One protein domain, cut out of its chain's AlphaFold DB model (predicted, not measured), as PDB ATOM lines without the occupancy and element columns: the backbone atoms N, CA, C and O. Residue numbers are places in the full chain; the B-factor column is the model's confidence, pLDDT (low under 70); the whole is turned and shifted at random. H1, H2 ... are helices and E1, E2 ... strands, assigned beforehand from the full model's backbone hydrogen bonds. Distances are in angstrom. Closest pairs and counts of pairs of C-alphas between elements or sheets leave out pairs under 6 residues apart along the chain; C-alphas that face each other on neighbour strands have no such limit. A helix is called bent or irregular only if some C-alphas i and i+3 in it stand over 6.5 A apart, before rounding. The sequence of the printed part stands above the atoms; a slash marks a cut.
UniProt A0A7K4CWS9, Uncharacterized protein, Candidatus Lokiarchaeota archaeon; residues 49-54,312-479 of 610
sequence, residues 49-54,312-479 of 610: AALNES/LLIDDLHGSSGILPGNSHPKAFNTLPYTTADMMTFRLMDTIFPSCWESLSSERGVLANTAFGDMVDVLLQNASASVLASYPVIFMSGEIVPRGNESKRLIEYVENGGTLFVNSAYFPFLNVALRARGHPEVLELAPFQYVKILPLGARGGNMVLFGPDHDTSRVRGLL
ATOM      1  N   ALA A  49     258.439 265.731 257.498       79.31
ATOM      2  CA  ALA A  49     259.837 265.587 257.115       79.31
ATOM      3  C   ALA A  49     260.446 266.946 256.750       79.31
ATOM      4  O   ALA A  49     261.530 267.255 257.215       79.31
ATOM      5  N   ALA A  50     259.729 267.801 256.020       75.94
ATOM      6  CA  ALA A  50     260.165 269.150 255.687       75.94
ATOM      7  C   ALA A  50     260.249 270.055 256.918       75.94
ATOM      8  O   ALA A  50     261.213 270.804 257.038       75.94
ATOM      9  N   LEU A  51     259.291 269.988 257.854       79.88
ATOM     10  CA  LEU A  51     259.394 270.709 259.130       79.88
ATOM     11  C   LEU A  51     260.592 270.214 259.954       79.88
ATOM     12  O   LEU A  51     261.294 271.028 260.546       79.88
ATOM     13  N   ASN A  52     260.870 268.911 259.930       75.50
ATOM     14  CA  ASN A  52     262.019 268.293 260.589       75.50
ATOM     15  C   ASN A  52     263.362 268.670 259.920       75.50
ATOM     16  O   ASN A  52     264.313 269.033 260.605       75.50
ATOM     17  N   GLU A  53     263.426 268.692 258.587       67.56
ATOM     18  CA  GLU A  53     264.586 269.147 257.804       67.56
ATOM     19  C   GLU A  53     264.802 270.670 257.892       67.56
ATOM     20  O   GLU A  53     265.893 271.179 257.617       67.56
ATOM     21  N   SER A  54     263.764 271.422 258.262       67.50
ATOM     22  CA  SER A  54     263.816 272.869 258.441       67.50
ATOM     23  C   SER A  54     264.340 273.263 259.832       67.50
ATOM     24  O   SER A  54     264.364 272.468 260.764       67.50
ATOM     25  N   LEU A 312     257.459 286.808 261.880       98.06
ATOM     26  CA  LEU A 312     257.385 288.251 262.066       98.06
ATOM     27  C   LEU A 312     258.806 288.804 262.199       98.06
ATOM     28  O   LEU A 312     259.417 288.742 263.263       98.06
ATOM     29  N   LEU A 313     259.335 289.310 261.087       98.12
ATOM     30  CA  LEU A 313     260.677 289.866 260.998       98.12
ATOM     31  C   LEU A 313     260.669 291.310 261.502       98.12
ATOM     32  O   LEU A 313     259.972 292.151 260.926       98.12
ATOM     33  N   ILE A 314     261.454 291.586 262.540       97.50
ATOM     34  CA  ILE A 314     261.596 292.909 263.155       97.50
ATOM     35  C   ILE A 314     263.041 293.416 263.110       97.50
ATOM     36  O   ILE A 314     263.965 292.655 262.825       97.50
ATOM     37  N   ASP A 315     263.227 294.709 263.371       94.69
ATOM     38  CA  ASP A 315     264.544 295.348 263.521       94.69
ATOM     39  C   ASP A 315     265.411 294.600 264.554       94.69
ATOM     40  O   ASP A 315     264.928 294.211 265.617       94.69
ATOM     41  N   ASP A 316     266.698 294.393 264.265       94.44
ATOM     42  CA  ASP A 316     267.616 293.765 265.221       94.44
ATOM     43  C   ASP A 316     267.998 294.700 266.372       94.44
ATOM     44  O   ASP A 316     268.578 294.257 267.352       94.44
ATOM     45  N   LEU A 317     267.618 295.975 266.297       95.38
ATOM     46  CA  LEU A 317     267.669 296.930 267.399       95.38
ATOM     47  C   LEU A 317     266.269 297.268 267.936       95.38
ATOM     48  O   LEU A 317     266.073 298.354 268.487       95.38
ATOM     49  N   HIS A 318     265.297 296.351 267.801       95.44
ATOM     50  CA  HIS A 318     263.890 296.569 268.169       95.44
ATOM     51  C   HIS A 318     263.709 297.174 269.565       95.44
ATOM     52  O   HIS A 318     262.854 298.035 269.768       95.44
ATOM     53  N   GLY A 319     264.503 296.705 270.533       94.69
ATOM     54  CA  GLY A 319     264.477 297.191 271.910       94.69
ATOM     55  C   GLY A 319     263.075 297.166 272.504       94.69
ATOM     56  O   GLY A 319     262.729 298.079 273.241       94.69
ATOM     57  N   SER A 320     262.251 296.187 272.117       94.25
ATOM     58  CA  SER A 320     260.822 296.157 272.429       94.25
ATOM     59  C   SER A 320     260.550 296.494 273.891       94.25
ATOM     60  O   SER A 320     261.215 295.997 274.796       94.25
ATOM     61  N   SER A 321     259.552 297.341 274.095       90.12
ATOM     62  CA  SER A 321     259.013 297.713 275.390       90.12
ATOM     63  C   SER A 321     258.766 296.474 276.232       90.12
ATOM     64  O   SER A 321     258.345 295.434 275.725       90.12
ATOM     65  N   GLY A 322     258.987 296.632 277.530       85.62
ATOM     66  CA  GLY A 322     258.468 295.676 278.487       85.62
ATOM     67  C   GLY A 322     256.954 295.786 278.614       85.62
ATOM     68  O   GLY A 322     256.346 296.719 278.067       85.62
ATOM     69  N   ILE A 323     256.372 294.846 279.353       86.12
ATOM     70  CA  ILE A 323     254.961 294.890 279.741       86.12
ATOM     71  C   ILE A 323     254.703 296.193 280.523       86.12
ATOM     72  O   ILE A 323     255.453 296.568 281.426       86.12
ATOM     73  N   LEU A 324     253.671 296.933 280.119       83.69
ATOM     74  CA  LEU A 324     253.405 298.306 280.532       83.69
ATOM     75  C   LEU A 324     252.396 298.355 281.686       83.69
ATOM     76  O   LEU A 324     251.241 297.968 281.502       83.69
ATOM     77  N   PRO A 325     252.760 298.914 282.851       78.38
ATOM     78  CA  PRO A 325     251.796 299.150 283.914       78.38
ATOM     79  C   PRO A 325     250.921 300.371 283.601       78.38
ATOM     80  O   PRO A 325     251.425 301.478 283.368       78.38
ATOM     81  N   GLY A 326     249.600 300.193 283.657       71.88
ATOM     82  CA  GLY A 326     248.617 301.277 283.557       71.88
ATOM     83  C   GLY A 326     248.767 302.140 282.295       71.88
ATOM     84  O   GLY A 326     248.894 301.633 281.190       71.88
ATOM     85  N   ASN A 327     248.775 303.468 282.455       64.75
ATOM     86  CA  ASN A 327     248.840 304.431 281.340       64.75
ATOM     87  C   ASN A 327     250.272 304.701 280.833       64.75
ATOM     88  O   ASN A 327     250.551 305.782 280.307       64.75
ATOM     89  N   SER A 328     251.206 303.771 281.045       82.75
ATOM     90  CA  SER A 328     252.588 303.937 280.595       82.75
ATOM     91  C   SER A 328     252.676 303.944 279.067       82.75
ATOM     92  O   SER A 328     251.906 303.285 278.373       82.75
ATOM     93  N   HIS A 329     253.631 304.701 278.528       86.25
ATOM     94  CA  HIS A 329     253.886 304.748 277.089       86.25
ATOM     95  C   HIS A 329     255.048 303.821 276.717       86.25
ATOM     96  O   HIS A 329     256.035 303.784 277.460       86.25
ATOM     97  N   PRO A 330     254.976 303.126 275.567       93.00
ATOM     98  CA  PRO A 330     256.035 302.225 275.143       93.00
ATOM     99  C   PRO A 330     257.329 302.986 274.838       93.00
ATOM    100  O   PRO A 330     257.317 304.081 274.262       93.00
ATOM    101  N   LYS A 331     258.454 302.389 275.235       94.31
ATOM    102  CA  LYS A 331     259.799 302.932 275.023       94.31
ATOM    103  C   LYS A 331     260.752 301.840 274.575       94.31
ATOM    104  O   LYS A 331     260.757 300.754 275.150       94.31
ATOM    105  N   ALA A 332     261.591 302.155 273.595       95.44
ATOM    106  CA  ALA A 332     262.626 301.251 273.141       95.44
ATOM    107  C   ALA A 332     263.758 301.236 274.172       95.44
ATOM    108  O   ALA A 332     264.191 302.289 274.657       95.44
ATOM    109  N   PHE A 333     264.193 300.038 274.551       94.88
ATOM    110  CA  PHE A 333     265.178 299.794 275.600       94.88
ATOM    111  C   PHE A 333     264.848 300.514 276.923       94.88
ATOM    112  O   PHE A 333     265.731 301.029 277.614       94.88
ATOM    113  N   ASN A 334     263.550 300.620 277.234       93.00
ATOM    114  CA  ASN A 334     262.993 301.336 278.386       93.00
ATOM    115  C   ASN A 334     263.401 302.825 278.510       93.00
ATOM    116  O   ASN A 334     263.277 303.427 279.575       93.00
ATOM    117  N   THR A 335     263.897 303.456 277.439       92.94
ATOM    118  CA  THR A 335     264.449 304.822 277.523       92.94
ATOM    119  C   THR A 335     264.133 305.698 276.316       92.94
ATOM    120  O   THR A 335     263.787 306.866 276.490       92.94
ATOM    121  N   LEU A 336     264.203 305.160 275.098       95.69
ATOM    122  CA  LEU A 336     263.984 305.922 273.870       95.69
ATOM    123  C   LEU A 336     262.487 305.949 273.525       95.69
ATOM    124  O   LEU A 336     261.841 304.904 273.586       95.69
ATOM    125  N   PRO A 337     261.903 307.097 273.146       94.56
ATOM    126  CA  PRO A 337     260.531 307.133 272.649       94.56
ATOM    127  C   PRO A 337     260.360 306.233 271.422       94.56
ATOM    128  O   PRO A 337     261.223 306.210 270.546       94.56
ATOM    129  N   TYR A 338     259.235 305.525 271.342       95.62
ATOM    130  CA  TYR A 338     258.887 304.751 270.153       95.62
ATOM    131  C   TYR A 338     258.712 305.646 268.922       95.62
ATOM    132  O   TYR A 338     258.007 306.658 268.955       95.62
ATOM    133  N   THR A 339     259.312 305.229 267.813       95.19
ATOM    134  CA  THR A 339     259.051 305.779 266.481       95.19
ATOM    135  C   THR A 339     257.715 305.260 265.929       95.19
ATOM    136  O   THR A 339     257.085 304.359 266.490       95.19
ATOM    137  N   THR A 340     257.264 305.788 264.787       95.06
ATOM    138  CA  THR A 340     256.101 305.225 264.073       95.06
ATOM    139  C   THR A 340     256.337 303.780 263.633       95.06
ATOM    140  O   THR A 340     255.396 302.986 263.631       95.06
ATOM    141  N   ALA A 341     257.587 303.425 263.328       94.75
ATOM    142  CA  ALA A 341     257.992 302.074 262.977       94.75
ATOM    143  C   ALA A 341     257.905 301.122 264.182       94.75
ATOM    144  O   ALA A 341     257.343 300.035 264.062       94.75
ATOM    145  N   ASP A 342     258.346 301.554 265.368       96.12
ATOM    146  CA  ASP A 342     258.207 300.773 266.609       96.12
ATOM    147  C   ASP A 342     256.732 300.551 266.973       96.12
ATOM    148  O   ASP A 342     256.310 299.446 267.323       96.12
ATOM    149  N   MET A 343     255.912 301.596 266.814       95.75
ATOM    150  CA  MET A 343     254.464 301.505 267.015       95.75
ATOM    151  C   MET A 343     253.787 300.535 266.040       95.75
ATOM    152  O   MET A 343     252.748 299.969 266.383       95.75
ATOM    153  N   MET A 344     254.349 300.317 264.848       95.50
ATOM    154  CA  MET A 344     253.852 299.304 263.917       95.50
ATOM    155  C   MET A 344     253.979 297.904 264.515       95.50
ATOM    156  O   MET A 344     253.002 297.158 264.507       95.50
ATOM    157  N   THR A 345     255.148 297.562 265.068       95.94
ATOM    158  CA  THR A 345     255.376 296.264 265.723       95.94
ATOM    159  C   THR A 345     254.500 296.118 266.955       95.94
ATOM    160  O   THR A 345     253.845 295.091 267.114       95.94
ATOM    161  N   PHE A 346     254.406 297.168 267.773       95.25
ATOM    162  CA  PHE A 346     253.535 297.199 268.949       95.25
ATOM    163  C   PHE A 346     252.083 296.836 268.603       95.25
ATOM    164  O   PHE A 346     251.518 295.898 269.159       95.25
ATOM    165  N   ARG A 347     251.493 297.542 267.628       94.38
ATOM    166  CA  ARG A 347     250.096 297.352 267.201       94.38
ATOM    167  C   ARG A 347     249.866 296.031 266.479       94.38
ATOM    168  O   ARG A 347     248.776 295.470 266.561       94.38
ATOM    169  N   LEU A 348     250.860 295.552 265.734       94.56
ATOM    170  CA  LEU A 348     250.797 294.256 265.069       94.56
ATOM    171  C   LEU A 348     250.728 293.122 266.095       94.56
ATOM    172  O   LEU A 348     249.847 292.275 265.976       94.56
ATOM    173  N   MET A 349     251.589 293.143 267.118       93.94
ATOM    174  CA  MET A 349     251.535 292.160 268.203       93.94
ATOM    175  C   MET A 349     250.208 292.236 268.951       93.94
ATOM    176  O   MET A 349     249.579 291.206 269.130       93.94
ATOM    177  N   ASP A 350     249.722 293.438 269.273       91.38
ATOM    178  CA  ASP A 350     248.419 293.631 269.928       91.38
ATOM    179  C   ASP A 350     247.235 293.128 269.075       91.38
ATOM    180  O   ASP A 350     246.239 292.615 269.578       91.38
ATOM    181  N   THR A 351     247.356 293.196 267.745       91.44
ATOM    182  CA  THR A 351     246.352 292.628 266.830       91.44
ATOM    183  C   THR A 351     246.319 291.097 266.897       91.44
ATOM    184  O   THR A 351     245.244 290.509 266.765       91.44
ATOM    185  N   ILE A 352     247.478 290.452 267.053       92.00
ATOM    186  CA  ILE A 352     247.616 288.988 267.087       92.00
ATOM    187  C   ILE A 352     247.295 288.451 268.489       92.00
ATOM    188  O   ILE A 352     246.547 287.481 268.624       92.00
ATOM    189  N   PHE A 353     247.820 289.118 269.511       91.38
ATOM    190  CA  PHE A 353     247.692 288.824 270.931       91.38
ATOM    191  C   PHE A 353     247.064 290.047 271.624       91.38
ATOM    192  O   PHE A 353     247.778 290.987 271.976       91.38
ATOM    193  N   PRO A 354     245.731 290.074 271.790       87.50
ATOM    194  CA  PRO A 354     245.034 291.232 272.347       87.50
ATOM    195  C   PRO A 354     245.547 291.632 273.733       87.50
ATOM    196  O   PRO A 354     245.679 290.771 274.604       87.50
ATOM    197  N   SER A 355     245.798 292.929 273.930       85.44
ATOM    198  CA  SER A 355     246.311 293.521 275.174       85.44
ATOM    199  C   SER A 355     247.656 292.944 275.623       85.44
ATOM    200  O   SER A 355     247.992 292.998 276.802       85.44
ATOM    201  N   CYS A 356     248.466 292.417 274.695       88.69
ATOM    202  CA  CYS A 356     249.700 291.707 275.048       88.69
ATOM    203  C   CYS A 356     250.795 292.550 275.713       88.69
ATOM    204  O   CYS A 356     251.785 292.007 276.190       88.69
ATOM    205  N   TRP A 357     250.634 293.869 275.718       89.00
ATOM    206  CA  TRP A 357     251.588 294.802 276.305       89.00
ATOM    207  C   TRP A 357     251.118 295.377 277.634       89.00
ATOM    208  O   TRP A 357     251.837 296.186 278.208       89.00
ATOM    209  N   GLU A 358     249.918 295.047 278.097       85.25
ATOM    210  CA  GLU A 358     249.350 295.609 279.320       85.25
ATOM    211  C   GLU A 358     249.728 294.735 280.516       85.25
ATOM    212  O   GLU A 358     249.599 293.522 280.432       85.25
ATOM    213  N   SER A 359     250.175 295.346 281.619       82.88
ATOM    214  CA  SER A 359     250.274 294.682 282.922       82.88
ATOM    215  C   SER A 359     249.021 294.998 283.728       82.88
ATOM    216  O   SER A 359     248.748 296.158 284.069       82.88
ATOM    217  N   LEU A 360     248.258 293.962 284.032       77.00
ATOM    218  CA  LEU A 360     247.052 293.962 284.822       77.00
ATOM    219  C   LEU A 360     247.357 293.289 286.162       77.00
ATOM    220  O   LEU A 360     248.065 292.297 286.264       77.00
ATOM    221  N   SER A 361     246.789 293.826 287.238       78.00
ATOM    222  CA  SER A 361     247.000 293.297 288.591       78.00
ATOM    223  C   SER A 361     246.224 292.005 288.876       78.00
ATOM    224  O   SER A 361     246.069 291.641 290.032       78.00
ATOM    225  N   SER A 362     245.659 291.361 287.856       84.31
ATOM    226  CA  SER A 362     244.758 290.206 287.950       84.31
ATOM    227  C   SER A 362     245.088 289.242 286.816       84.31
ATOM    228  O   SER A 362     245.720 289.648 285.852       84.31
ATOM    229  N   GLU A 363     244.546 288.023 286.824       88.56
ATOM    230  CA  GLU A 363     244.754 287.074 285.712       88.56
ATOM    231  C   GLU A 363     244.175 287.519 284.351       88.56
ATOM    232  O   GLU A 363     244.347 286.836 283.336       88.56
ATOM    233  N   ARG A 364     243.443 288.637 284.300       79.00
ATOM    234  CA  ARG A 364     243.010 289.234 283.030       79.00
ATOM    235  C   ARG A 364     244.254 289.656 282.248       79.00
ATOM    236  O   ARG A 364     245.135 290.264 282.822       79.00
ATOM    237  N   GLY A 365     244.314 289.367 280.949       72.06
ATOM    238  CA  GLY A 365     245.440 289.774 280.086       72.06
ATOM    239  C   GLY A 365     246.651 288.836 280.100       72.06
ATOM    240  O   GLY A 365     247.465 288.878 279.182       72.06
ATOM    241  N   VAL A 366     246.724 287.909 281.058       87.50
ATOM    242  CA  VAL A 366     247.802 286.913 281.139       87.50
ATOM    243  C   VAL A 366     247.812 285.964 279.929       87.50
ATOM    244  O   VAL A 366     248.841 285.740 279.288       87.50
ATOM    245  N   LEU A 367     246.641 285.422 279.593       90.25
ATOM    246  CA  LEU A 367     246.387 284.613 278.403       90.25
ATOM    247  C   LEU A 367     245.130 285.132 277.714       90.25
ATOM    248  O   LEU A 367     244.137 285.427 278.381       90.25
ATOM    249  N   ALA A 368     245.143 285.191 276.384       87.25
ATOM    250  CA  ALA A 368     244.034 285.718 275.604       87.25
ATOM    251  C   ALA A 368     243.517 284.695 274.589       87.25
ATOM    252  O   ALA A 368     244.263 283.935 273.971       87.25
ATOM    253  N   ASN A 369     242.201 284.689 274.384       90.56
ATOM    254  CA  ASN A 369     241.631 284.085 273.187       90.56
ATOM    255  C   ASN A 369     241.985 284.967 271.979       90.56
ATOM    256  O   ASN A 369     241.910 286.192 272.062       90.56
ATOM    257  N   THR A 370     242.334 284.358 270.846       86.69
ATOM    258  CA  THR A 370     242.748 285.085 269.637       86.69
ATOM    259  C   THR A 370     242.109 284.492 268.389       86.69
ATOM    260  O   THR A 370     241.993 283.281 268.252       86.69
ATOM    261  N   ALA A 371     241.737 285.352 267.439       83.94
ATOM    262  CA  ALA A 371     241.179 284.930 266.155       83.94
ATOM    263  C   ALA A 371     242.218 284.298 265.210       83.94
ATOM    264  O   ALA A 371     241.853 283.790 264.151       83.94
ATOM    265  N   PHE A 372     243.502 284.388 265.560       87.62
ATOM    266  CA  PHE A 372     244.623 284.056 264.684       87.62
ATOM    267  C   PHE A 372     245.425 282.838 265.156       87.62
ATOM    268  O   PHE A 372     246.237 282.318 264.397       87.62
ATOM    269  N   GLY A 373     245.183 282.366 266.383       87.44
ATOM    270  CA  GLY A 373     246.021 281.356 267.031       87.44
ATOM    271  C   GLY A 373     247.440 281.858 267.319       87.44
ATOM    272  O   GLY A 373     247.813 282.984 266.981       87.44
ATOM    273  N   ASP A 374     248.263 280.994 267.901       93.56
ATOM    274  CA  ASP A 374     249.655 281.292 268.252       93.56
ATOM    275  C   ASP A 374     250.582 281.067 267.039       93.56
ATOM    276  O   ASP A 374     251.639 280.451 267.136       93.56
ATOM    277  N   MET A 375     250.153 281.537 265.861       92.31
ATOM    278  CA  MET A 375     250.699 281.165 264.547       92.31
ATOM    279  C   MET A 375     251.999 281.880 264.150       92.31
ATOM    280  O   MET A 375     252.482 281.689 263.030       92.31
ATOM    281  N   VAL A 376     252.543 282.731 265.023       96.69
ATOM    282  CA  VAL A 376     253.691 283.590 264.715       96.69
ATOM    283  C   VAL A 376     254.908 283.260 265.568       96.69
ATOM    284  O   VAL A 376     254.793 282.951 266.754       96.69
ATOM    285  N   ASP A 377     256.076 283.401 264.953       97.75
ATOM    286  CA  ASP A 377     257.359 283.517 265.640       97.75
ATOM    287  C   ASP A 377     257.976 284.871 265.340       97.75
ATOM    288  O   ASP A 377     257.847 285.382 264.227       97.75
ATOM    289  N   VAL A 378     258.704 285.431 266.302       98.44
ATOM    290  CA  VAL A 378     259.453 286.669 266.082       98.44
ATOM    291  C   VAL A 378     260.872 286.352 265.630       98.44
ATOM    292  O   VAL A 378     261.573 285.558 266.253       98.44
ATOM    293  N   LEU A 379     261.314 286.999 264.558       98.31
ATOM    294  CA  LEU A 379     262.662 286.889 264.006       98.31
ATOM    295  C   LEU A 379     263.296 288.279 263.952       98.31
ATOM    296  O   LEU A 379     262.605 289.259 263.683       98.31
ATOM    297  N   LEU A 380     264.610 288.376 264.125       97.44
ATOM    298  CA  LEU A 380     265.337 289.622 263.876       97.44
ATOM    299  C   LEU A 380     265.785 289.711 262.416       97.44
ATOM    300  O   LEU A 380     266.053 288.696 261.770       97.44
ATOM    301  N   GLN A 381     265.929 290.931 261.893       94.00
ATOM    302  CA  GLN A 381     266.275 291.180 260.487       94.00
ATOM    303  C   GLN A 381     267.592 290.526 260.043       94.00
ATOM    304  O   GLN A 381     267.783 290.261 258.852       94.00
ATOM    305  N   ASN A 382     268.488 290.224 260.989       93.44
ATOM    306  CA  ASN A 382     269.746 289.524 260.752       93.44
ATOM    307  C   ASN A 382     269.584 288.001 260.516       93.44
ATOM    308  O   ASN A 382     270.570 287.351 260.153       93.44
ATOM    309  N   ALA A 383     268.368 287.441 260.621       95.62
ATOM    310  CA  ALA A 383     268.069 286.030 260.379       95.62
ATOM    311  C   ALA A 383     268.661 285.512 259.053       95.62
ATOM    312  O   ALA A 383     268.580 286.148 257.997       95.62
ATOM    313  N   SER A 384     269.273 284.324 259.098       94.56
ATOM    314  CA  SER A 384     269.931 283.731 257.927       94.56
ATOM    315  C   SER A 384     268.934 283.373 256.816       94.56
ATOM    316  O   SER A 384     267.755 283.139 257.072       94.56
ATOM    317  N   ALA A 385     269.417 283.227 255.578       94.44
ATOM    318  CA  ALA A 385     268.572 282.802 254.457       94.44
ATOM    319  C   ALA A 385     267.886 281.449 254.725       94.44
ATOM    320  O   ALA A 385     266.736 281.264 254.343       94.44
ATOM    321  N   SER A 386     268.567 280.533 255.428       92.62
ATOM    322  CA  SER A 386     267.999 279.232 255.811       92.62
ATOM    323  C   SER A 386     266.872 279.343 256.841       92.62
ATOM    324  O   SER A 386     265.918 278.576 256.773       92.62
ATOM    325  N   VAL A 387     266.952 280.313 257.761       94.50
ATOM    326  CA  VAL A 387     265.883 280.585 258.732       94.50
ATOM    327  C   VAL A 387     264.689 281.193 258.005       94.50
ATOM    328  O   VAL A 387     263.593 280.657 258.109       94.50
ATOM    329  N   LEU A 388     264.897 282.229 257.186       95.06
ATOM    330  CA  LEU A 388     263.815 282.855 256.415       95.06
ATOM    331  C   LEU A 388     263.101 281.849 255.501       95.06
ATOM    332  O   LEU A 388     261.879 281.787 255.499       95.06
ATOM    333  N   ALA A 389     263.854 281.012 254.779       92.56
ATOM    334  CA  ALA A 389     263.300 279.996 253.881       92.56
ATOM    335  C   ALA A 389     262.495 278.897 254.596       92.56
ATOM    336  O   ALA A 389     261.749 278.170 253.939       92.56
ATOM    337  N   SER A 390     262.646 278.760 255.917       92.62
ATOM    338  CA  SER A 390     261.876 277.795 256.698       92.62
ATOM    339  C   SER A 390     260.435 278.250 256.950       92.62
ATOM    340  O   SER A 390     259.570 277.403 257.154       92.62
ATOM    341  N   TYR A 391     260.144 279.552 256.861       94.69
ATOM    342  CA  TYR A 391     258.789 280.082 257.000       94.69
ATOM    343  C   TYR A 391     258.157 280.289 255.617       94.69
ATOM    344  O   TYR A 391     258.786 280.889 254.744       94.69
ATOM    345  N   PRO A 392     256.912 279.834 255.383       93.50
ATOM    346  CA  PRO A 392     256.213 280.099 254.124       93.50
ATOM    347  C   PRO A 392     255.835 281.582 253.960       93.50
ATOM    348  O   PRO A 392     255.667 282.071 252.836       93.50
ATOM    349  N   VAL A 393     255.694 282.299 255.081       96.31
ATOM    350  CA  VAL A 393     255.358 283.719 255.122       96.31
ATOM    351  C   VAL A 393     256.318 284.454 256.046       96.31
ATOM    352  O   VAL A 393     256.510 284.067 257.197       96.31
ATOM    353  N   ILE A 394     256.863 285.566 255.561       97.31
ATOM    354  CA  ILE A 394     257.580 286.544 256.375       97.31
ATOM    355  C   ILE A 394     256.770 287.835 256.378       97.31
ATOM    356  O   ILE A 394     256.362 288.322 255.322       97.31
ATOM    357  N   PHE A 395     256.541 288.395 257.560       97.00
ATOM    358  CA  PHE A 395     255.848 289.666 257.736       97.00
ATOM    359  C   PHE A 395     256.813 290.681 258.339       97.00
ATOM    360  O   PHE A 395     257.299 290.472 259.441       97.00
ATOM    361  N   MET A 396     257.120 291.761 257.618       96.12
ATOM    362  CA  MET A 396     258.066 292.779 258.084       96.12
ATOM    363  C   MET A 396     257.378 293.838 258.951       96.12
ATOM    364  O   MET A 396     256.312 294.346 258.594       96.12
ATOM    365  N   SER A 397     258.012 294.212 260.062       95.12
ATOM    366  CA  SER A 397     257.572 295.302 260.939       95.12
ATOM    367  C   SER A 397     258.753 295.940 261.678       95.12
ATOM    368  O   SER A 397     259.825 295.355 261.747       95.12
ATOM    369  N   GLY A 398     258.573 297.128 262.253       93.00
ATOM    370  CA  GLY A 398     259.622 297.807 263.024       93.00
ATOM    371  C   GLY A 398     260.509 298.701 262.165       93.00
ATOM    372  O   GLY A 398     260.222 298.952 260.997       93.00
ATOM    373  N   GLU A 399     261.587 299.229 262.728       91.62
ATOM    374  CA  GLU A 399     262.486 300.156 262.028       91.62
ATOM    375  C   GLU A 399     263.500 299.418 261.135       91.62
ATOM    376  O   GLU A 399     264.711 299.547 261.281       91.62
ATOM    377  N   ILE A 400     263.007 298.610 260.192       90.00
ATOM    378  CA  ILE A 400     263.879 297.814 259.324       90.00
ATOM    379  C   ILE A 400     264.532 298.711 258.276       90.00
ATOM    380  O   ILE A 400     263.912 299.117 257.288       90.00
ATOM    381  N   VAL A 401     265.830 298.935 258.457       88.44
ATOM    382  CA  VAL A 401     266.722 299.494 257.444       88.44
ATOM    383  C   VAL A 401     267.653 298.374 256.978       88.44
ATOM    384  O   VAL A 401     268.578 298.013 257.708       88.44
ATOM    385  N   PRO A 402     267.433 297.794 255.782       85.50
ATOM    386  CA  PRO A 402     268.284 296.727 255.277       85.50
ATOM    387  C   PRO A 402     269.744 297.174 255.130       85.50
ATOM    388  O   PRO A 402     270.040 298.182 254.483       85.50
ATOM    389  N   ARG A 403     270.673 296.396 255.687       86.69
ATOM    390  CA  ARG A 403     272.124 296.630 255.642       86.69
ATOM    391  C   ARG A 403     272.829 295.568 254.800       86.69
ATOM    392  O   ARG A 403     272.435 294.405 254.753       86.69
ATOM    393  N   GLY A 404     273.909 295.959 254.122       84.25
ATOM    394  CA  GLY A 404     274.719 295.042 253.313       84.25
ATOM    395  C   GLY A 404     273.888 294.262 252.282       84.25
ATOM    396  O   GLY A 404     273.304 294.846 251.375       84.25
ATOM    397  N   ASN A 405     273.836 292.933 252.429       88.31
ATOM    398  CA  ASN A 405     273.121 292.032 251.514       88.31
ATOM    399  C   ASN A 405     271.689 291.676 251.971       88.31
ATOM    400  O   ASN A 405     271.069 290.798 251.371       88.31
ATOM    401  N   GLU A 406     271.144 292.322 253.006       91.81
ATOM    402  CA  GLU A 406     269.826 291.988 253.573       91.81
ATOM    403  C   GLU A 406     268.681 292.141 252.558       91.81
ATOM    404  O   GLU A 406     267.901 291.202 252.384       91.81
ATOM    405  N   SER A 407     268.622 293.243 251.793       91.25
ATOM    406  CA  SER A 407     267.610 293.407 250.731       91.25
ATOM    407  C   SER A 407     267.704 292.304 249.675       91.25
ATOM    408  O   SER A 407     266.689 291.782 249.220       91.25
ATOM    409  N   LYS A 408     268.931 291.919 249.295       91.62
ATOM    410  CA  LYS A 408     269.167 290.839 248.328       91.62
ATOM    411  C   LYS A 408     268.643 289.507 248.868       91.62
ATOM    412  O   LYS A 408     267.953 288.803 248.140       91.62
ATOM    413  N   ARG A 409     268.925 289.201 250.138       94.56
ATOM    414  CA  ARG A 409     268.456 287.988 250.822       94.56
ATOM    415  C   ARG A 409     266.927 287.919 250.888       94.56
ATOM    416  O   ARG A 409     266.366 286.864 250.616       94.56
ATOM    417  N   LEU A 410     266.255 289.027 251.209       94.38
ATOM    418  CA  LEU A 410     264.789 289.091 251.245       94.38
ATOM    419  C   LEU A 410     264.170 288.883 249.858       94.38
ATOM    420  O   LEU A 410     263.190 288.157 249.728       94.38
ATOM    421  N   ILE A 411     264.757 289.461 248.807       92.44
ATOM    422  CA  ILE A 411     264.271 289.243 247.437       92.44
ATOM    423  C   ILE A 411     264.517 287.800 246.991       92.44
ATOM    424  O   ILE A 411     263.632 287.194 246.396       92.44
ATOM    425  N   GLU A 412     265.672 287.221 247.320       93.00
ATOM    426  CA  GLU A 412     265.961 285.810 247.045       93.00
ATOM    427  C   GLU A 412     264.994 284.869 247.764       93.00
ATOM    428  O   GLU A 412     264.613 283.847 247.200       93.00
ATOM    429  N   TYR A 413     264.563 285.207 248.980       94.38
ATOM    430  CA  TYR A 413     263.505 284.474 249.675       94.38
ATOM    431  C   TYR A 413     262.202 284.464 248.857       94.38
ATOM    432  O   TYR A 413     261.639 283.391 248.624       94.38
ATOM    433  N   VAL A 414     261.768 285.620 248.335       93.75
ATOM    434  CA  VAL A 414     260.560 285.692 247.494       93.75
ATOM    435  C   VAL A 414     260.756 284.946 246.172       93.75
ATOM    436  O   VAL A 414     259.946 284.100 245.820       93.75
ATOM    437  N   GLU A 415     261.863 285.158 245.459       91.25
ATOM    438  CA  GLU A 415     262.144 284.464 244.189       91.25
ATOM    439  C   GLU A 415     262.207 282.933 244.337       91.25
ATOM    440  O   GLU A 415     261.976 282.198 243.371       91.25
ATOM    441  N   ASN A 416     262.492 282.441 245.547       91.06
ATOM    442  CA  ASN A 416     262.492 281.022 245.885       91.06
ATOM    443  C   ASN A 416     261.126 280.461 246.315       91.06
ATOM    444  O   ASN A 416     261.047 279.277 246.647       91.06
ATOM    445  N   GLY A 417     260.057 281.255 246.230       91.31
ATOM    446  CA  GLY A 417     258.679 280.829 246.493       91.31
ATOM    447  C   GLY A 417     258.105 281.313 247.825       91.31
ATOM    448  O   GLY A 417     256.962 280.984 248.134       91.31
ATOM    449  N   GLY A 418     258.870 282.077 248.609       93.69
ATOM    450  CA  GLY A 418     258.391 282.678 249.850       93.69
ATOM    451  C   GLY A 418     257.379 283.800 249.605       93.69
ATOM    452  O   GLY A 418     257.390 284.453 248.558       93.69
ATOM    453  N   THR A 419     256.508 284.046 250.583       95.69
ATOM    454  CA  THR A 419     255.617 285.215 250.585       95.69
ATOM    455  C   THR A 419     256.119 286.239 251.601       95.69
ATOM    456  O   THR A 419     256.343 285.892 252.760       95.69
ATOM    457  N   LEU A 420     256.331 287.486 251.177       95.31
ATOM    458  CA  LEU A 420     256.871 288.571 251.998       95.31
ATOM    459  C   LEU A 420     255.871 289.728 252.078       95.31
ATOM    460  O   LEU A 420     255.597 290.378 251.071       95.31
ATOM    461  N   PHE A 421     255.360 290.012 253.272       95.25
ATOM    462  CA  PHE A 421     254.540 291.192 253.540       95.25
ATOM    463  C   PHE A 421     255.438 292.366 253.917       95.25
ATOM    464  O   PHE A 421     256.234 292.277 254.852       95.25
ATOM    465  N   VAL A 422     255.296 293.472 253.193       92.94
ATOM    466  CA  VAL A 422     256.144 294.657 253.319       92.94
ATOM    467  C   VAL A 422     255.249 295.885 253.423       92.94
ATOM    468  O   VAL A 422     254.475 296.177 252.511       92.94
ATOM    469  N   ASN A 423     255.360 296.632 254.518       92.25
ATOM    470  CA  ASN A 423     254.742 297.952 254.558       92.25
ATOM    471  C   ASN A 423     255.435 298.869 253.538       92.25
ATOM    472  O   ASN A 423     256.659 298.826 253.397       92.25
ATOM    473  N   SER A 424     254.674 299.702 252.829       87.94
ATOM    474  CA  SER A 424     255.230 300.589 251.799       87.94
ATOM    475  C   SER A 424     256.361 301.497 252.299       87.94
ATOM    476  O   SER A 424     257.232 301.835 251.496       87.94
ATOM    477  N   ALA A 425     256.430 301.791 253.604       88.00
ATOM    478  CA  ALA A 425     257.541 302.503 254.242       88.00
ATOM    479  C   ALA A 425     258.923 301.891 253.934       88.00
ATOM    480  O   ALA A 425     259.908 302.609 253.774       88.00
ATOM    481  N   TYR A 426     259.004 300.562 253.812       87.88
ATOM    482  CA  TYR A 426     260.265 299.847 253.574       87.88
ATOM    483  C   TYR A 426     260.571 299.641 252.089       87.88
ATOM    484  O   TYR A 426     261.681 299.259 251.708       87.88
ATOM    485  N   PHE A 427     259.583 299.872 251.225       85.31
ATOM    486  CA  PHE A 427     259.686 299.570 249.807       85.31
ATOM    487  C   PHE A 427     260.832 300.294 249.085       85.31
ATOM    488  O   PHE A 427     261.492 299.649 248.263       85.31
ATOM    489  N   PRO A 428     261.155 301.572 249.386       84.25
ATOM    490  CA  PRO A 428     262.301 302.244 248.777       84.25
ATOM    491  C   PRO A 428     263.625 301.484 248.954       84.25
ATOM    492  O   PRO A 428     264.417 301.420 248.011       84.25
ATOM    493  N   PHE A 429     263.840 300.842 250.108       84.88
ATOM    494  CA  PHE A 429     265.060 300.077 250.394       84.88
ATOM    495  C   PHE A 429     265.144 298.758 249.609       84.88
ATOM    496  O   PHE A 429     266.238 298.275 249.306       84.88
ATOM    497  N   LEU A 430     263.997 298.175 249.250       87.25
ATOM    498  CA  LEU A 430     263.924 296.945 248.456       87.25
ATOM    499  C   LEU A 430     263.925 297.228 246.947       87.25
ATOM    500  O   LEU A 430     264.483 296.450 246.175       87.25
ATOM    501  N   ASN A 431     263.358 298.359 246.516       84.00
ATOM    502  CA  ASN A 431     263.204 298.735 245.107       84.00
ATOM    503  C   ASN A 431     264.542 298.779 244.349       84.00
ATOM    504  O   ASN A 431     264.629 298.321 243.209       84.00
ATOM    505  N   VAL A 432     265.612 299.267 244.985       83.12
ATOM    506  CA  VAL A 432     266.957 299.285 244.381       83.12
ATOM    507  C   VAL A 432     267.416 297.867 244.027       83.12
ATOM    508  O   VAL A 432     267.862 297.613 242.907       83.12
ATOM    509  N   ALA A 433     267.262 296.930 244.962       85.38
ATOM    510  CA  ALA A 433     267.666 295.547 244.761       85.38
ATOM    511  C   ALA A 433     266.722 294.797 243.799       85.38
ATOM    512  O   ALA A 433     267.196 293.980 243.014       85.38
ATOM    513  N   LEU A 434     265.423 295.119 243.777       86.06
ATOM    514  CA  LEU A 434     264.463 294.581 242.802       86.06
ATOM    515  C   LEU A 434     264.842 294.970 241.365       86.06
ATOM    516  O   LEU A 434     264.918 294.110 240.485       86.06
ATOM    517  N   ARG A 435     265.163 296.249 241.134       83.62
ATOM    518  CA  ARG A 435     265.595 296.754 239.819       83.62
ATOM    519  C   ARG A 435     266.886 296.102 239.350       83.62
ATOM    520  O   ARG A 435     266.971 295.680 238.201       83.62
ATOM    521  N   ALA A 436     267.863 295.968 240.246       84.88
ATOM    522  CA  ALA A 436     269.128 295.301 239.945       84.88
ATOM    523  C   ALA A 436     268.949 293.822 239.545       84.88
ATOM    524  O   ALA A 436     269.800 293.273 238.849       84.88
ATOM    525  N   ARG A 437     267.845 293.186 239.957       84.62
ATOM    526  CA  ARG A 437     267.513 291.784 239.661       84.62
ATOM    527  C   ARG A 437     266.523 291.606 238.506       84.62
ATOM    528  O   ARG A 437     266.023 290.507 238.301       84.62
ATOM    529  N   GLY A 438     266.267 292.656 237.724       80.94
ATOM    530  CA  GLY A 438     265.439 292.549 236.522       80.94
ATOM    531  C   GLY A 438     263.934 292.579 236.784       80.94
ATOM    532  O   GLY A 438     263.178 292.105 235.942       80.94
ATOM    533  N   HIS A 439     263.496 293.185 237.895       77.88
ATOM    534  CA  HIS A 439     262.085 293.488 238.173       77.88
ATOM    535  C   HIS A 439     261.796 294.996 237.978       77.88
ATOM    536  O   HIS A 439     261.622 295.722 238.960       77.88
ATOM    537  N   PRO A 440     261.801 295.533 236.734       64.81
ATOM    538  CA  PRO A 440     261.685 296.971 236.465       64.81
ATOM    539  C   PRO A 440     260.265 297.536 236.640       64.81
ATOM    540  O   PRO A 440     260.114 298.756 236.685       64.81
ATOM    541  N   GLU A 441     259.236 296.685 236.766       57.44
ATOM    542  CA  GLU A 441     257.803 297.054 236.806       57.44
ATOM    543  C   GLU A 441     257.342 297.734 238.112       57.44
ATOM    544  O   GLU A 441     256.155 297.913 238.391       57.44
ATOM    545  N   VAL A 442     258.294 298.159 238.932       59.06
ATOM    546  CA  VAL A 442     258.057 298.817 240.208       59.06
ATOM    547  C   VAL A 442     258.010 300.335 240.007       59.06
ATOM    548  O   VAL A 442     258.992 301.050 240.232       59.06
ATOM    549  N   LEU A 443     256.869 300.842 239.540       54.50
ATOM    550  CA  LEU A 443     256.599 302.276 239.407       54.50
ATOM    551  C   LEU A 443     255.201 302.613 239.945       54.50
ATOM    552  O   LEU A 443     254.229 301.935 239.627       54.50
ATOM    553  N   GLU A 444     255.190 303.638 240.805       55.97
ATOM    554  CA  GLU A 444     254.071 304.336 241.458       55.97
ATOM    555  C   GLU A 444     252.957 303.444 242.035       55.97
ATOM    556  O   GLU A 444     252.045 302.987 241.347       55.97
ATOM    557  N   LEU A 445     252.999 303.227 243.357       55.50
ATOM    558  CA  LEU A 445     251.819 302.779 244.094       55.50
ATOM    559  C   LEU A 445     250.748 303.862 243.929       55.50
ATOM    560  O   LEU A 445     250.860 304.939 244.509       55.50
ATOM    561  N   ALA A 446     249.742 303.600 243.091       52.59
ATOM    562  CA  ALA A 446     248.613 304.502 242.950       52.59
ATOM    563  C   ALA A 446     248.011 304.746 244.349       52.59
ATOM    564  O   ALA A 446     247.759 303.773 245.066       52.59
ATOM    565  N   PRO A 447     247.725 306.002 244.740       51.94
ATOM    566  CA  PRO A 447     247.336 306.372 246.109       51.94
ATOM    567  C   PRO A 447     245.998 305.772 246.593       51.94
ATOM    568  O   PRO A 447     245.547 306.072 247.696       51.94
ATOM    569  N   PHE A 448     245.357 304.915 245.791       49.62
ATOM    570  CA  PHE A 448     244.058 304.301 246.063       49.62
ATOM    571  C   PHE A 448     244.106 302.777 246.285       49.62
ATOM    572  O   PHE A 448     243.082 302.203 246.652       49.62
ATOM    573  N   GLN A 449     245.257 302.109 246.111       56.34
ATOM    574  CA  GLN A 449     245.409 300.681 246.426       56.34
ATOM    575  C   GLN A 449     246.300 300.492 247.658       56.34
ATOM    576  O   GLN A 449     247.522 300.505 247.574       56.34
ATOM    577  N   TYR A 450     245.663 300.294 248.816       72.75
ATOM    578  CA  TYR A 450     246.338 300.039 250.097       72.75
ATOM    579  C   TYR A 450     246.970 298.643 250.196       72.75
ATOM    580  O   TYR A 450     247.659 298.387 251.179       72.75
ATOM    581  N   VAL A 451     246.731 297.747 249.227       81.50
ATOM    582  CA  VAL A 451     247.377 296.431 249.124       81.50
ATOM    583  C   VAL A 451     247.690 296.133 247.655       81.50
ATOM    584  O   VAL A 451     246.818 296.298 246.801       81.50
ATOM    585  N   LYS A 452     248.918 295.693 247.356       84.06
ATOM    586  CA  LYS A 452     249.351 295.260 246.014       84.06
ATOM    587  C   LYS A 452     250.175 293.981 246.115       84.06
ATOM    588  O   LYS A 452     251.134 293.931 246.880       84.06
ATOM    589  N   ILE A 453     249.837 292.979 245.308       87.12
ATOM    590  CA  ILE A 453     250.612 291.738 245.191       87.12
ATOM    591  C   ILE A 453     251.550 291.860 243.992       87.12
ATOM    592  O   ILE A 453     251.123 292.180 242.883       87.12
ATOM    593  N   LEU A 454     252.832 291.608 244.226       85.25
ATOM    594  CA  LEU A 454     253.869 291.518 243.210       85.25
ATOM    595  C   LEU A 454     254.366 290.066 243.158       85.25
ATOM    596  O   LEU A 454     255.123 289.663 244.045       85.25
ATOM    597  N   PRO A 455     253.952 289.260 242.167       86.81
ATOM    598  CA  PRO A 455     254.522 287.932 241.975       86.81
ATOM    599  C   PRO A 455     255.972 288.068 241.494       86.81
ATOM    600  O   PRO A 455     256.236 288.757 240.508       86.81
ATOM    601  N   LEU A 456     256.915 287.424 242.183       83.62
ATOM    602  CA  LEU A 456     258.342 287.475 241.857       83.62
ATOM    603  C   LEU A 456     258.902 286.065 241.634       83.62
ATOM    604  O   LEU A 456     258.730 285.156 242.446       83.62
ATOM    605  N   GLY A 457     259.650 285.913 240.540       72.19
ATOM    606  CA  GLY A 457     260.352 284.677 240.195       72.19
ATOM    607  C   GLY A 457     259.448 283.566 239.641       72.19
ATOM    608  O   GLY A 457     258.235 283.539 239.827       72.19
ATOM    609  N   ALA A 458     260.058 282.596 238.955       73.50
ATOM    610  CA  ALA A 458     259.338 281.482 238.321       73.50
ATOM    611  C   ALA A 458     258.778 280.446 239.319       73.50
ATOM    612  O   ALA A 458     258.058 279.535 238.922       73.50
ATOM    613  N   ARG A 459     259.126 280.560 240.609       78.56
ATOM    614  CA  ARG A 459     258.721 279.629 241.678       78.56
ATOM    615  C   ARG A 459     257.453 280.065 242.423       78.56
ATOM    616  O   ARG A 459     257.085 279.411 243.392       78.56
ATOM    617  N   GLY A 460     256.794 281.134 241.967       81.50
ATOM    618  CA  GLY A 460     255.483 281.559 242.471       81.50
ATOM    619  C   GLY A 460     255.503 282.278 243.820       81.50
ATOM    620  O   GLY A 460     254.496 282.246 244.521       81.50
ATOM    621  N   GLY A 461     256.625 282.896 244.203       90.00
ATOM    622  CA  GLY A 461     256.682 283.707 245.418       90.00
ATOM    623  C   GLY A 461     256.057 285.083 245.225       90.00
ATOM    624  O   GLY A 461     255.908 285.569 244.103       90.00
ATOM    625  N   ASN A 462     255.675 285.712 246.333       91.25
ATOM    626  CA  ASN A 462     254.880 286.938 246.322       91.25
ATOM    627  C   ASN A 462     255.445 287.987 247.279       91.25
ATOM    628  O   ASN A 462     255.734 287.692 248.435       91.25
ATOM    629  N   MET A 463     255.537 289.234 246.828       91.12
ATOM    630  CA  MET A 463     255.712 290.389 247.703       91.12
ATOM    631  C   MET A 463     254.371 291.114 247.835       91.12
ATOM    632  O   MET A 463     253.830 291.611 246.849       91.12
ATOM    633  N   VAL A 464     253.828 291.169 249.049       91.62
ATOM    634  CA  VAL A 464     252.568 291.847 249.369       91.62
ATOM    635  C   VAL A 464     252.889 293.201 249.990       91.62
ATOM    636  O   VAL A 464     253.336 293.284 251.133       91.62
ATOM    637  N   LEU A 465     252.672 294.268 249.231       89.06
ATOM    638  CA  LEU A 465     252.840 295.643 249.693       89.06
ATOM    639  C   LEU A 465     251.561 296.113 250.377       89.06
ATOM    640  O   LEU A 465     250.488 295.916 249.808       89.06
ATOM    641  N   PHE A 466     251.655 296.755 251.545       88.69
ATOM    642  CA  PHE A 466     250.479 297.293 252.235       88.69
ATOM    643  C   PHE A 466     250.708 298.632 252.949       88.69
ATOM    644  O   PHE A 466     251.833 298.973 253.315       88.69
ATOM    645  N   GLY A 467     249.601 299.356 253.169       81.75
ATOM    646  CA  GLY A 467     249.545 300.640 253.878       81.75
ATOM    647  C   GLY A 467     250.297 301.774 253.169       81.75
ATOM    648  O   GLY A 467     251.021 301.547 252.199       81.75
ATOM    649  N   PRO A 468     250.152 303.015 253.640       85.19
ATOM    650  CA  PRO A 468     251.237 303.985 253.652       85.19
ATOM    651  C   PRO A 468     251.960 303.961 255.008       85.19
ATOM    652  O   PRO A 468     251.329 303.731 256.037       85.19
ATOM    653  N   ASP A 469     253.266 304.218 255.008       84.25
ATOM    654  CA  ASP A 469     254.026 304.755 256.150       84.25
ATOM    655  C   ASP A 469     253.721 304.145 257.533       84.25
ATOM    656  O   ASP A 469     253.334 304.847 258.468       84.25
ATOM    657  N   HIS A 470     253.936 302.835 257.688       91.69
ATOM    658  CA  HIS A 470     253.737 302.085 258.938       91.69
ATOM    659  C   HIS A 470     252.271 301.943 259.403       91.69
ATOM    660  O   HIS A 470     252.022 301.493 260.524       91.69
ATOM    661  N   ASP A 471     251.283 302.278 258.562       89.31
ATOM    662  CA  ASP A 471     249.865 302.057 258.872       89.31
ATOM    663  C   ASP A 471     249.544 300.560 259.037       89.31
ATOM    664  O   ASP A 471     249.851 299.725 258.178       89.31
ATOM    665  N   THR A 472     248.877 300.230 260.145       89.38
ATOM    666  CA  THR A 472     248.448 298.875 260.502       89.38
ATOM    667  C   THR A 472     246.946 298.637 260.314       89.38
ATOM    668  O   THR A 472     246.475 297.529 260.563       89.38
ATOM    669  N   SER A 473     246.177 299.621 259.834       86.00
ATOM    670  CA  SER A 473     244.711 299.544 259.703       86.00
ATOM    671  C   SER A 473     244.210 298.345 258.883       86.00
ATOM    672  O   SER A 473     243.118 297.828 259.125       86.00
ATOM    673  N   ARG A 474     245.015 297.867 257.926       85.38
ATOM    674  CA  ARG A 474     244.693 296.726 257.050       85.38
ATOM    675  C   ARG A 474     245.203 295.384 257.559       85.38
ATOM    676  O   ARG A 474     244.728 294.355 257.090       85.38
ATOM    677  N   VAL A 475     246.126 295.376 258.521       88.88
ATOM    678  CA  VAL A 475     246.802 294.159 259.001       88.88
ATOM    679  C   VAL A 475     245.794 293.119 259.468       88.88
ATOM    680  O   VAL A 475     245.880 291.968 259.061       88.88
ATOM    681  N   ARG A 476     244.784 293.518 260.251       89.88
ATOM    682  CA  ARG A 476     243.752 292.588 260.728       89.88
ATOM    683  C   ARG A 476     243.010 291.896 259.578       89.88
ATOM    684  O   ARG A 476     242.728 290.708 259.672       89.88
ATOM    685  N   GLY A 477     242.695 292.626 258.504       87.44
ATOM    686  CA  GLY A 477     242.059 292.068 257.305       87.44
ATOM    687  C   GLY A 477     242.995 291.133 256.539       87.44
ATOM    688  O   GLY A 477     242.605 290.019 256.206       87.44
ATOM    689  N   LEU A 478     244.254 291.541 256.360       90.50
ATOM    690  CA  LEU A 478     245.288 290.718 255.727       90.50
ATOM    691  C   LEU A 478     245.513 289.400 256.478       90.50
ATOM    692  O   LEU A 478     245.545 288.349 255.852       90.50
ATOM    693  N   LEU A 479     245.617 289.439 257.810       91.06
ATOM    694  CA  LEU A 479     245.776 288.241 258.637       91.06
ATOM    695  C   LEU A 479     244.556 287.316 258.546       91.06
ATOM    696  O   LEU A 479     244.727 286.102 258.503       91.06
TER     697      LEU A 479
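What this domain is: This is residues 49 to 54 and 312 to 479 of the 610 residues of an uncharacterized protein of Candidatus Lokiarchaeota archaeon (UniProt A0A7K4CWS9). A strongly twisted sheet of six strands runs through the domain, with H4 and H5 packed over one face of it; H2 packs on another part of the sheet, near E1, and the long loops 315 to 339 and 353 to 375 reach beyond H2 to make one end. The short H1 sits detached from the rest. The printed part has 174 residues, under half of them in named elements, ordered H1 E1 H2 E2 H3 E3 H4 E4 H5 E5 E6 H6. The class is mixed, helices and strands; the sheet, order E2 E1 E3 E4 E6 E5, is mixed too. The whole is compact, with a radius of gyration of the C-alphas of 17.0 A and spans of 55 by 43 by 30 A.

How they stand to each other: Start at H1, residues 49 to 53, which is not on the sheet and touches no helix. Past the cut find E1, residues 312 to 314, parallel to both its neighbours, E2, residues 376 to 380 (N 312 to O 377, 2.8 A), and E3, residues 393 to 396 (N 313 to O 395, 2.9 A). H2, residues 340 to 352, is on the sheet at a height of 9.6 A; E1, H2, E2 form a strand-helix-strand unit, two parallel neighbours with a helix between, its crossover right-handed. H3, residues 385 to 388, joins E2 and E3 in a split unit, E1 between them, also right-handed. E3, H4, residues 406 to 415, and E4, residues 419 to 423, form another right-handed unit; N 394 and O 419 are 2.9 A apart. H4 only just touches H3, with 3 pairs of C-alphas within 8 A, the closest Ala 385 and Arg 409 at 6.3 A. H5, residues 424 to 436, lies on the same face as H4, making two layers, and touches it with residues 429 to 434 alone, about perpendicular at 78 degrees; the closest C-alphas, Ser 407 and Leu 430, are 5.6 A apart. E5, residues 451 to 456, and E6, residues 461 to 466, form a hairpin (N 454 to O 463, 2.8 A), and E6 is parallel to E4 (N 420 to O 462, 2.8 A). H6, residues 475 to 479, only grazes the sheet. In H1, H2, H4 and H6 every O i to N i+4 pair is within hydrogen-bond range; in H5 4 of 9 are, beside 6 of 10 O i to N i+3 pairs; H3 is too short for such a pair.

Where its parts are: Find C-alpha 49, where H1 begins, at (259.837, 265.587, 257.115). H2 runs 18.6 A from C-alpha 340 at (256.101, 305.225, 264.073). H5 is 19.0 A long and irregular, C-alphas 425 and 428 being 7.3 A apart. E6 is 16.4 A long and E5 15.9 A. H6 ends at C-alpha 479, (245.776, 288.241, 258.637).

The domain as a whole: The C-alphas farthest apart, those of Ser 362 and Gly 438, are 55.5 A apart. Residues 55 to 311 are cut out, and C-alphas 54 and 312 are 17.1 A apart across the cut. The links E1 to H2, H2 to E2 and H5 to E5 are long. The mean pLDDT of the printed part is 87.1; residues 53 to 54, 327 and 440 to 449 are under 70.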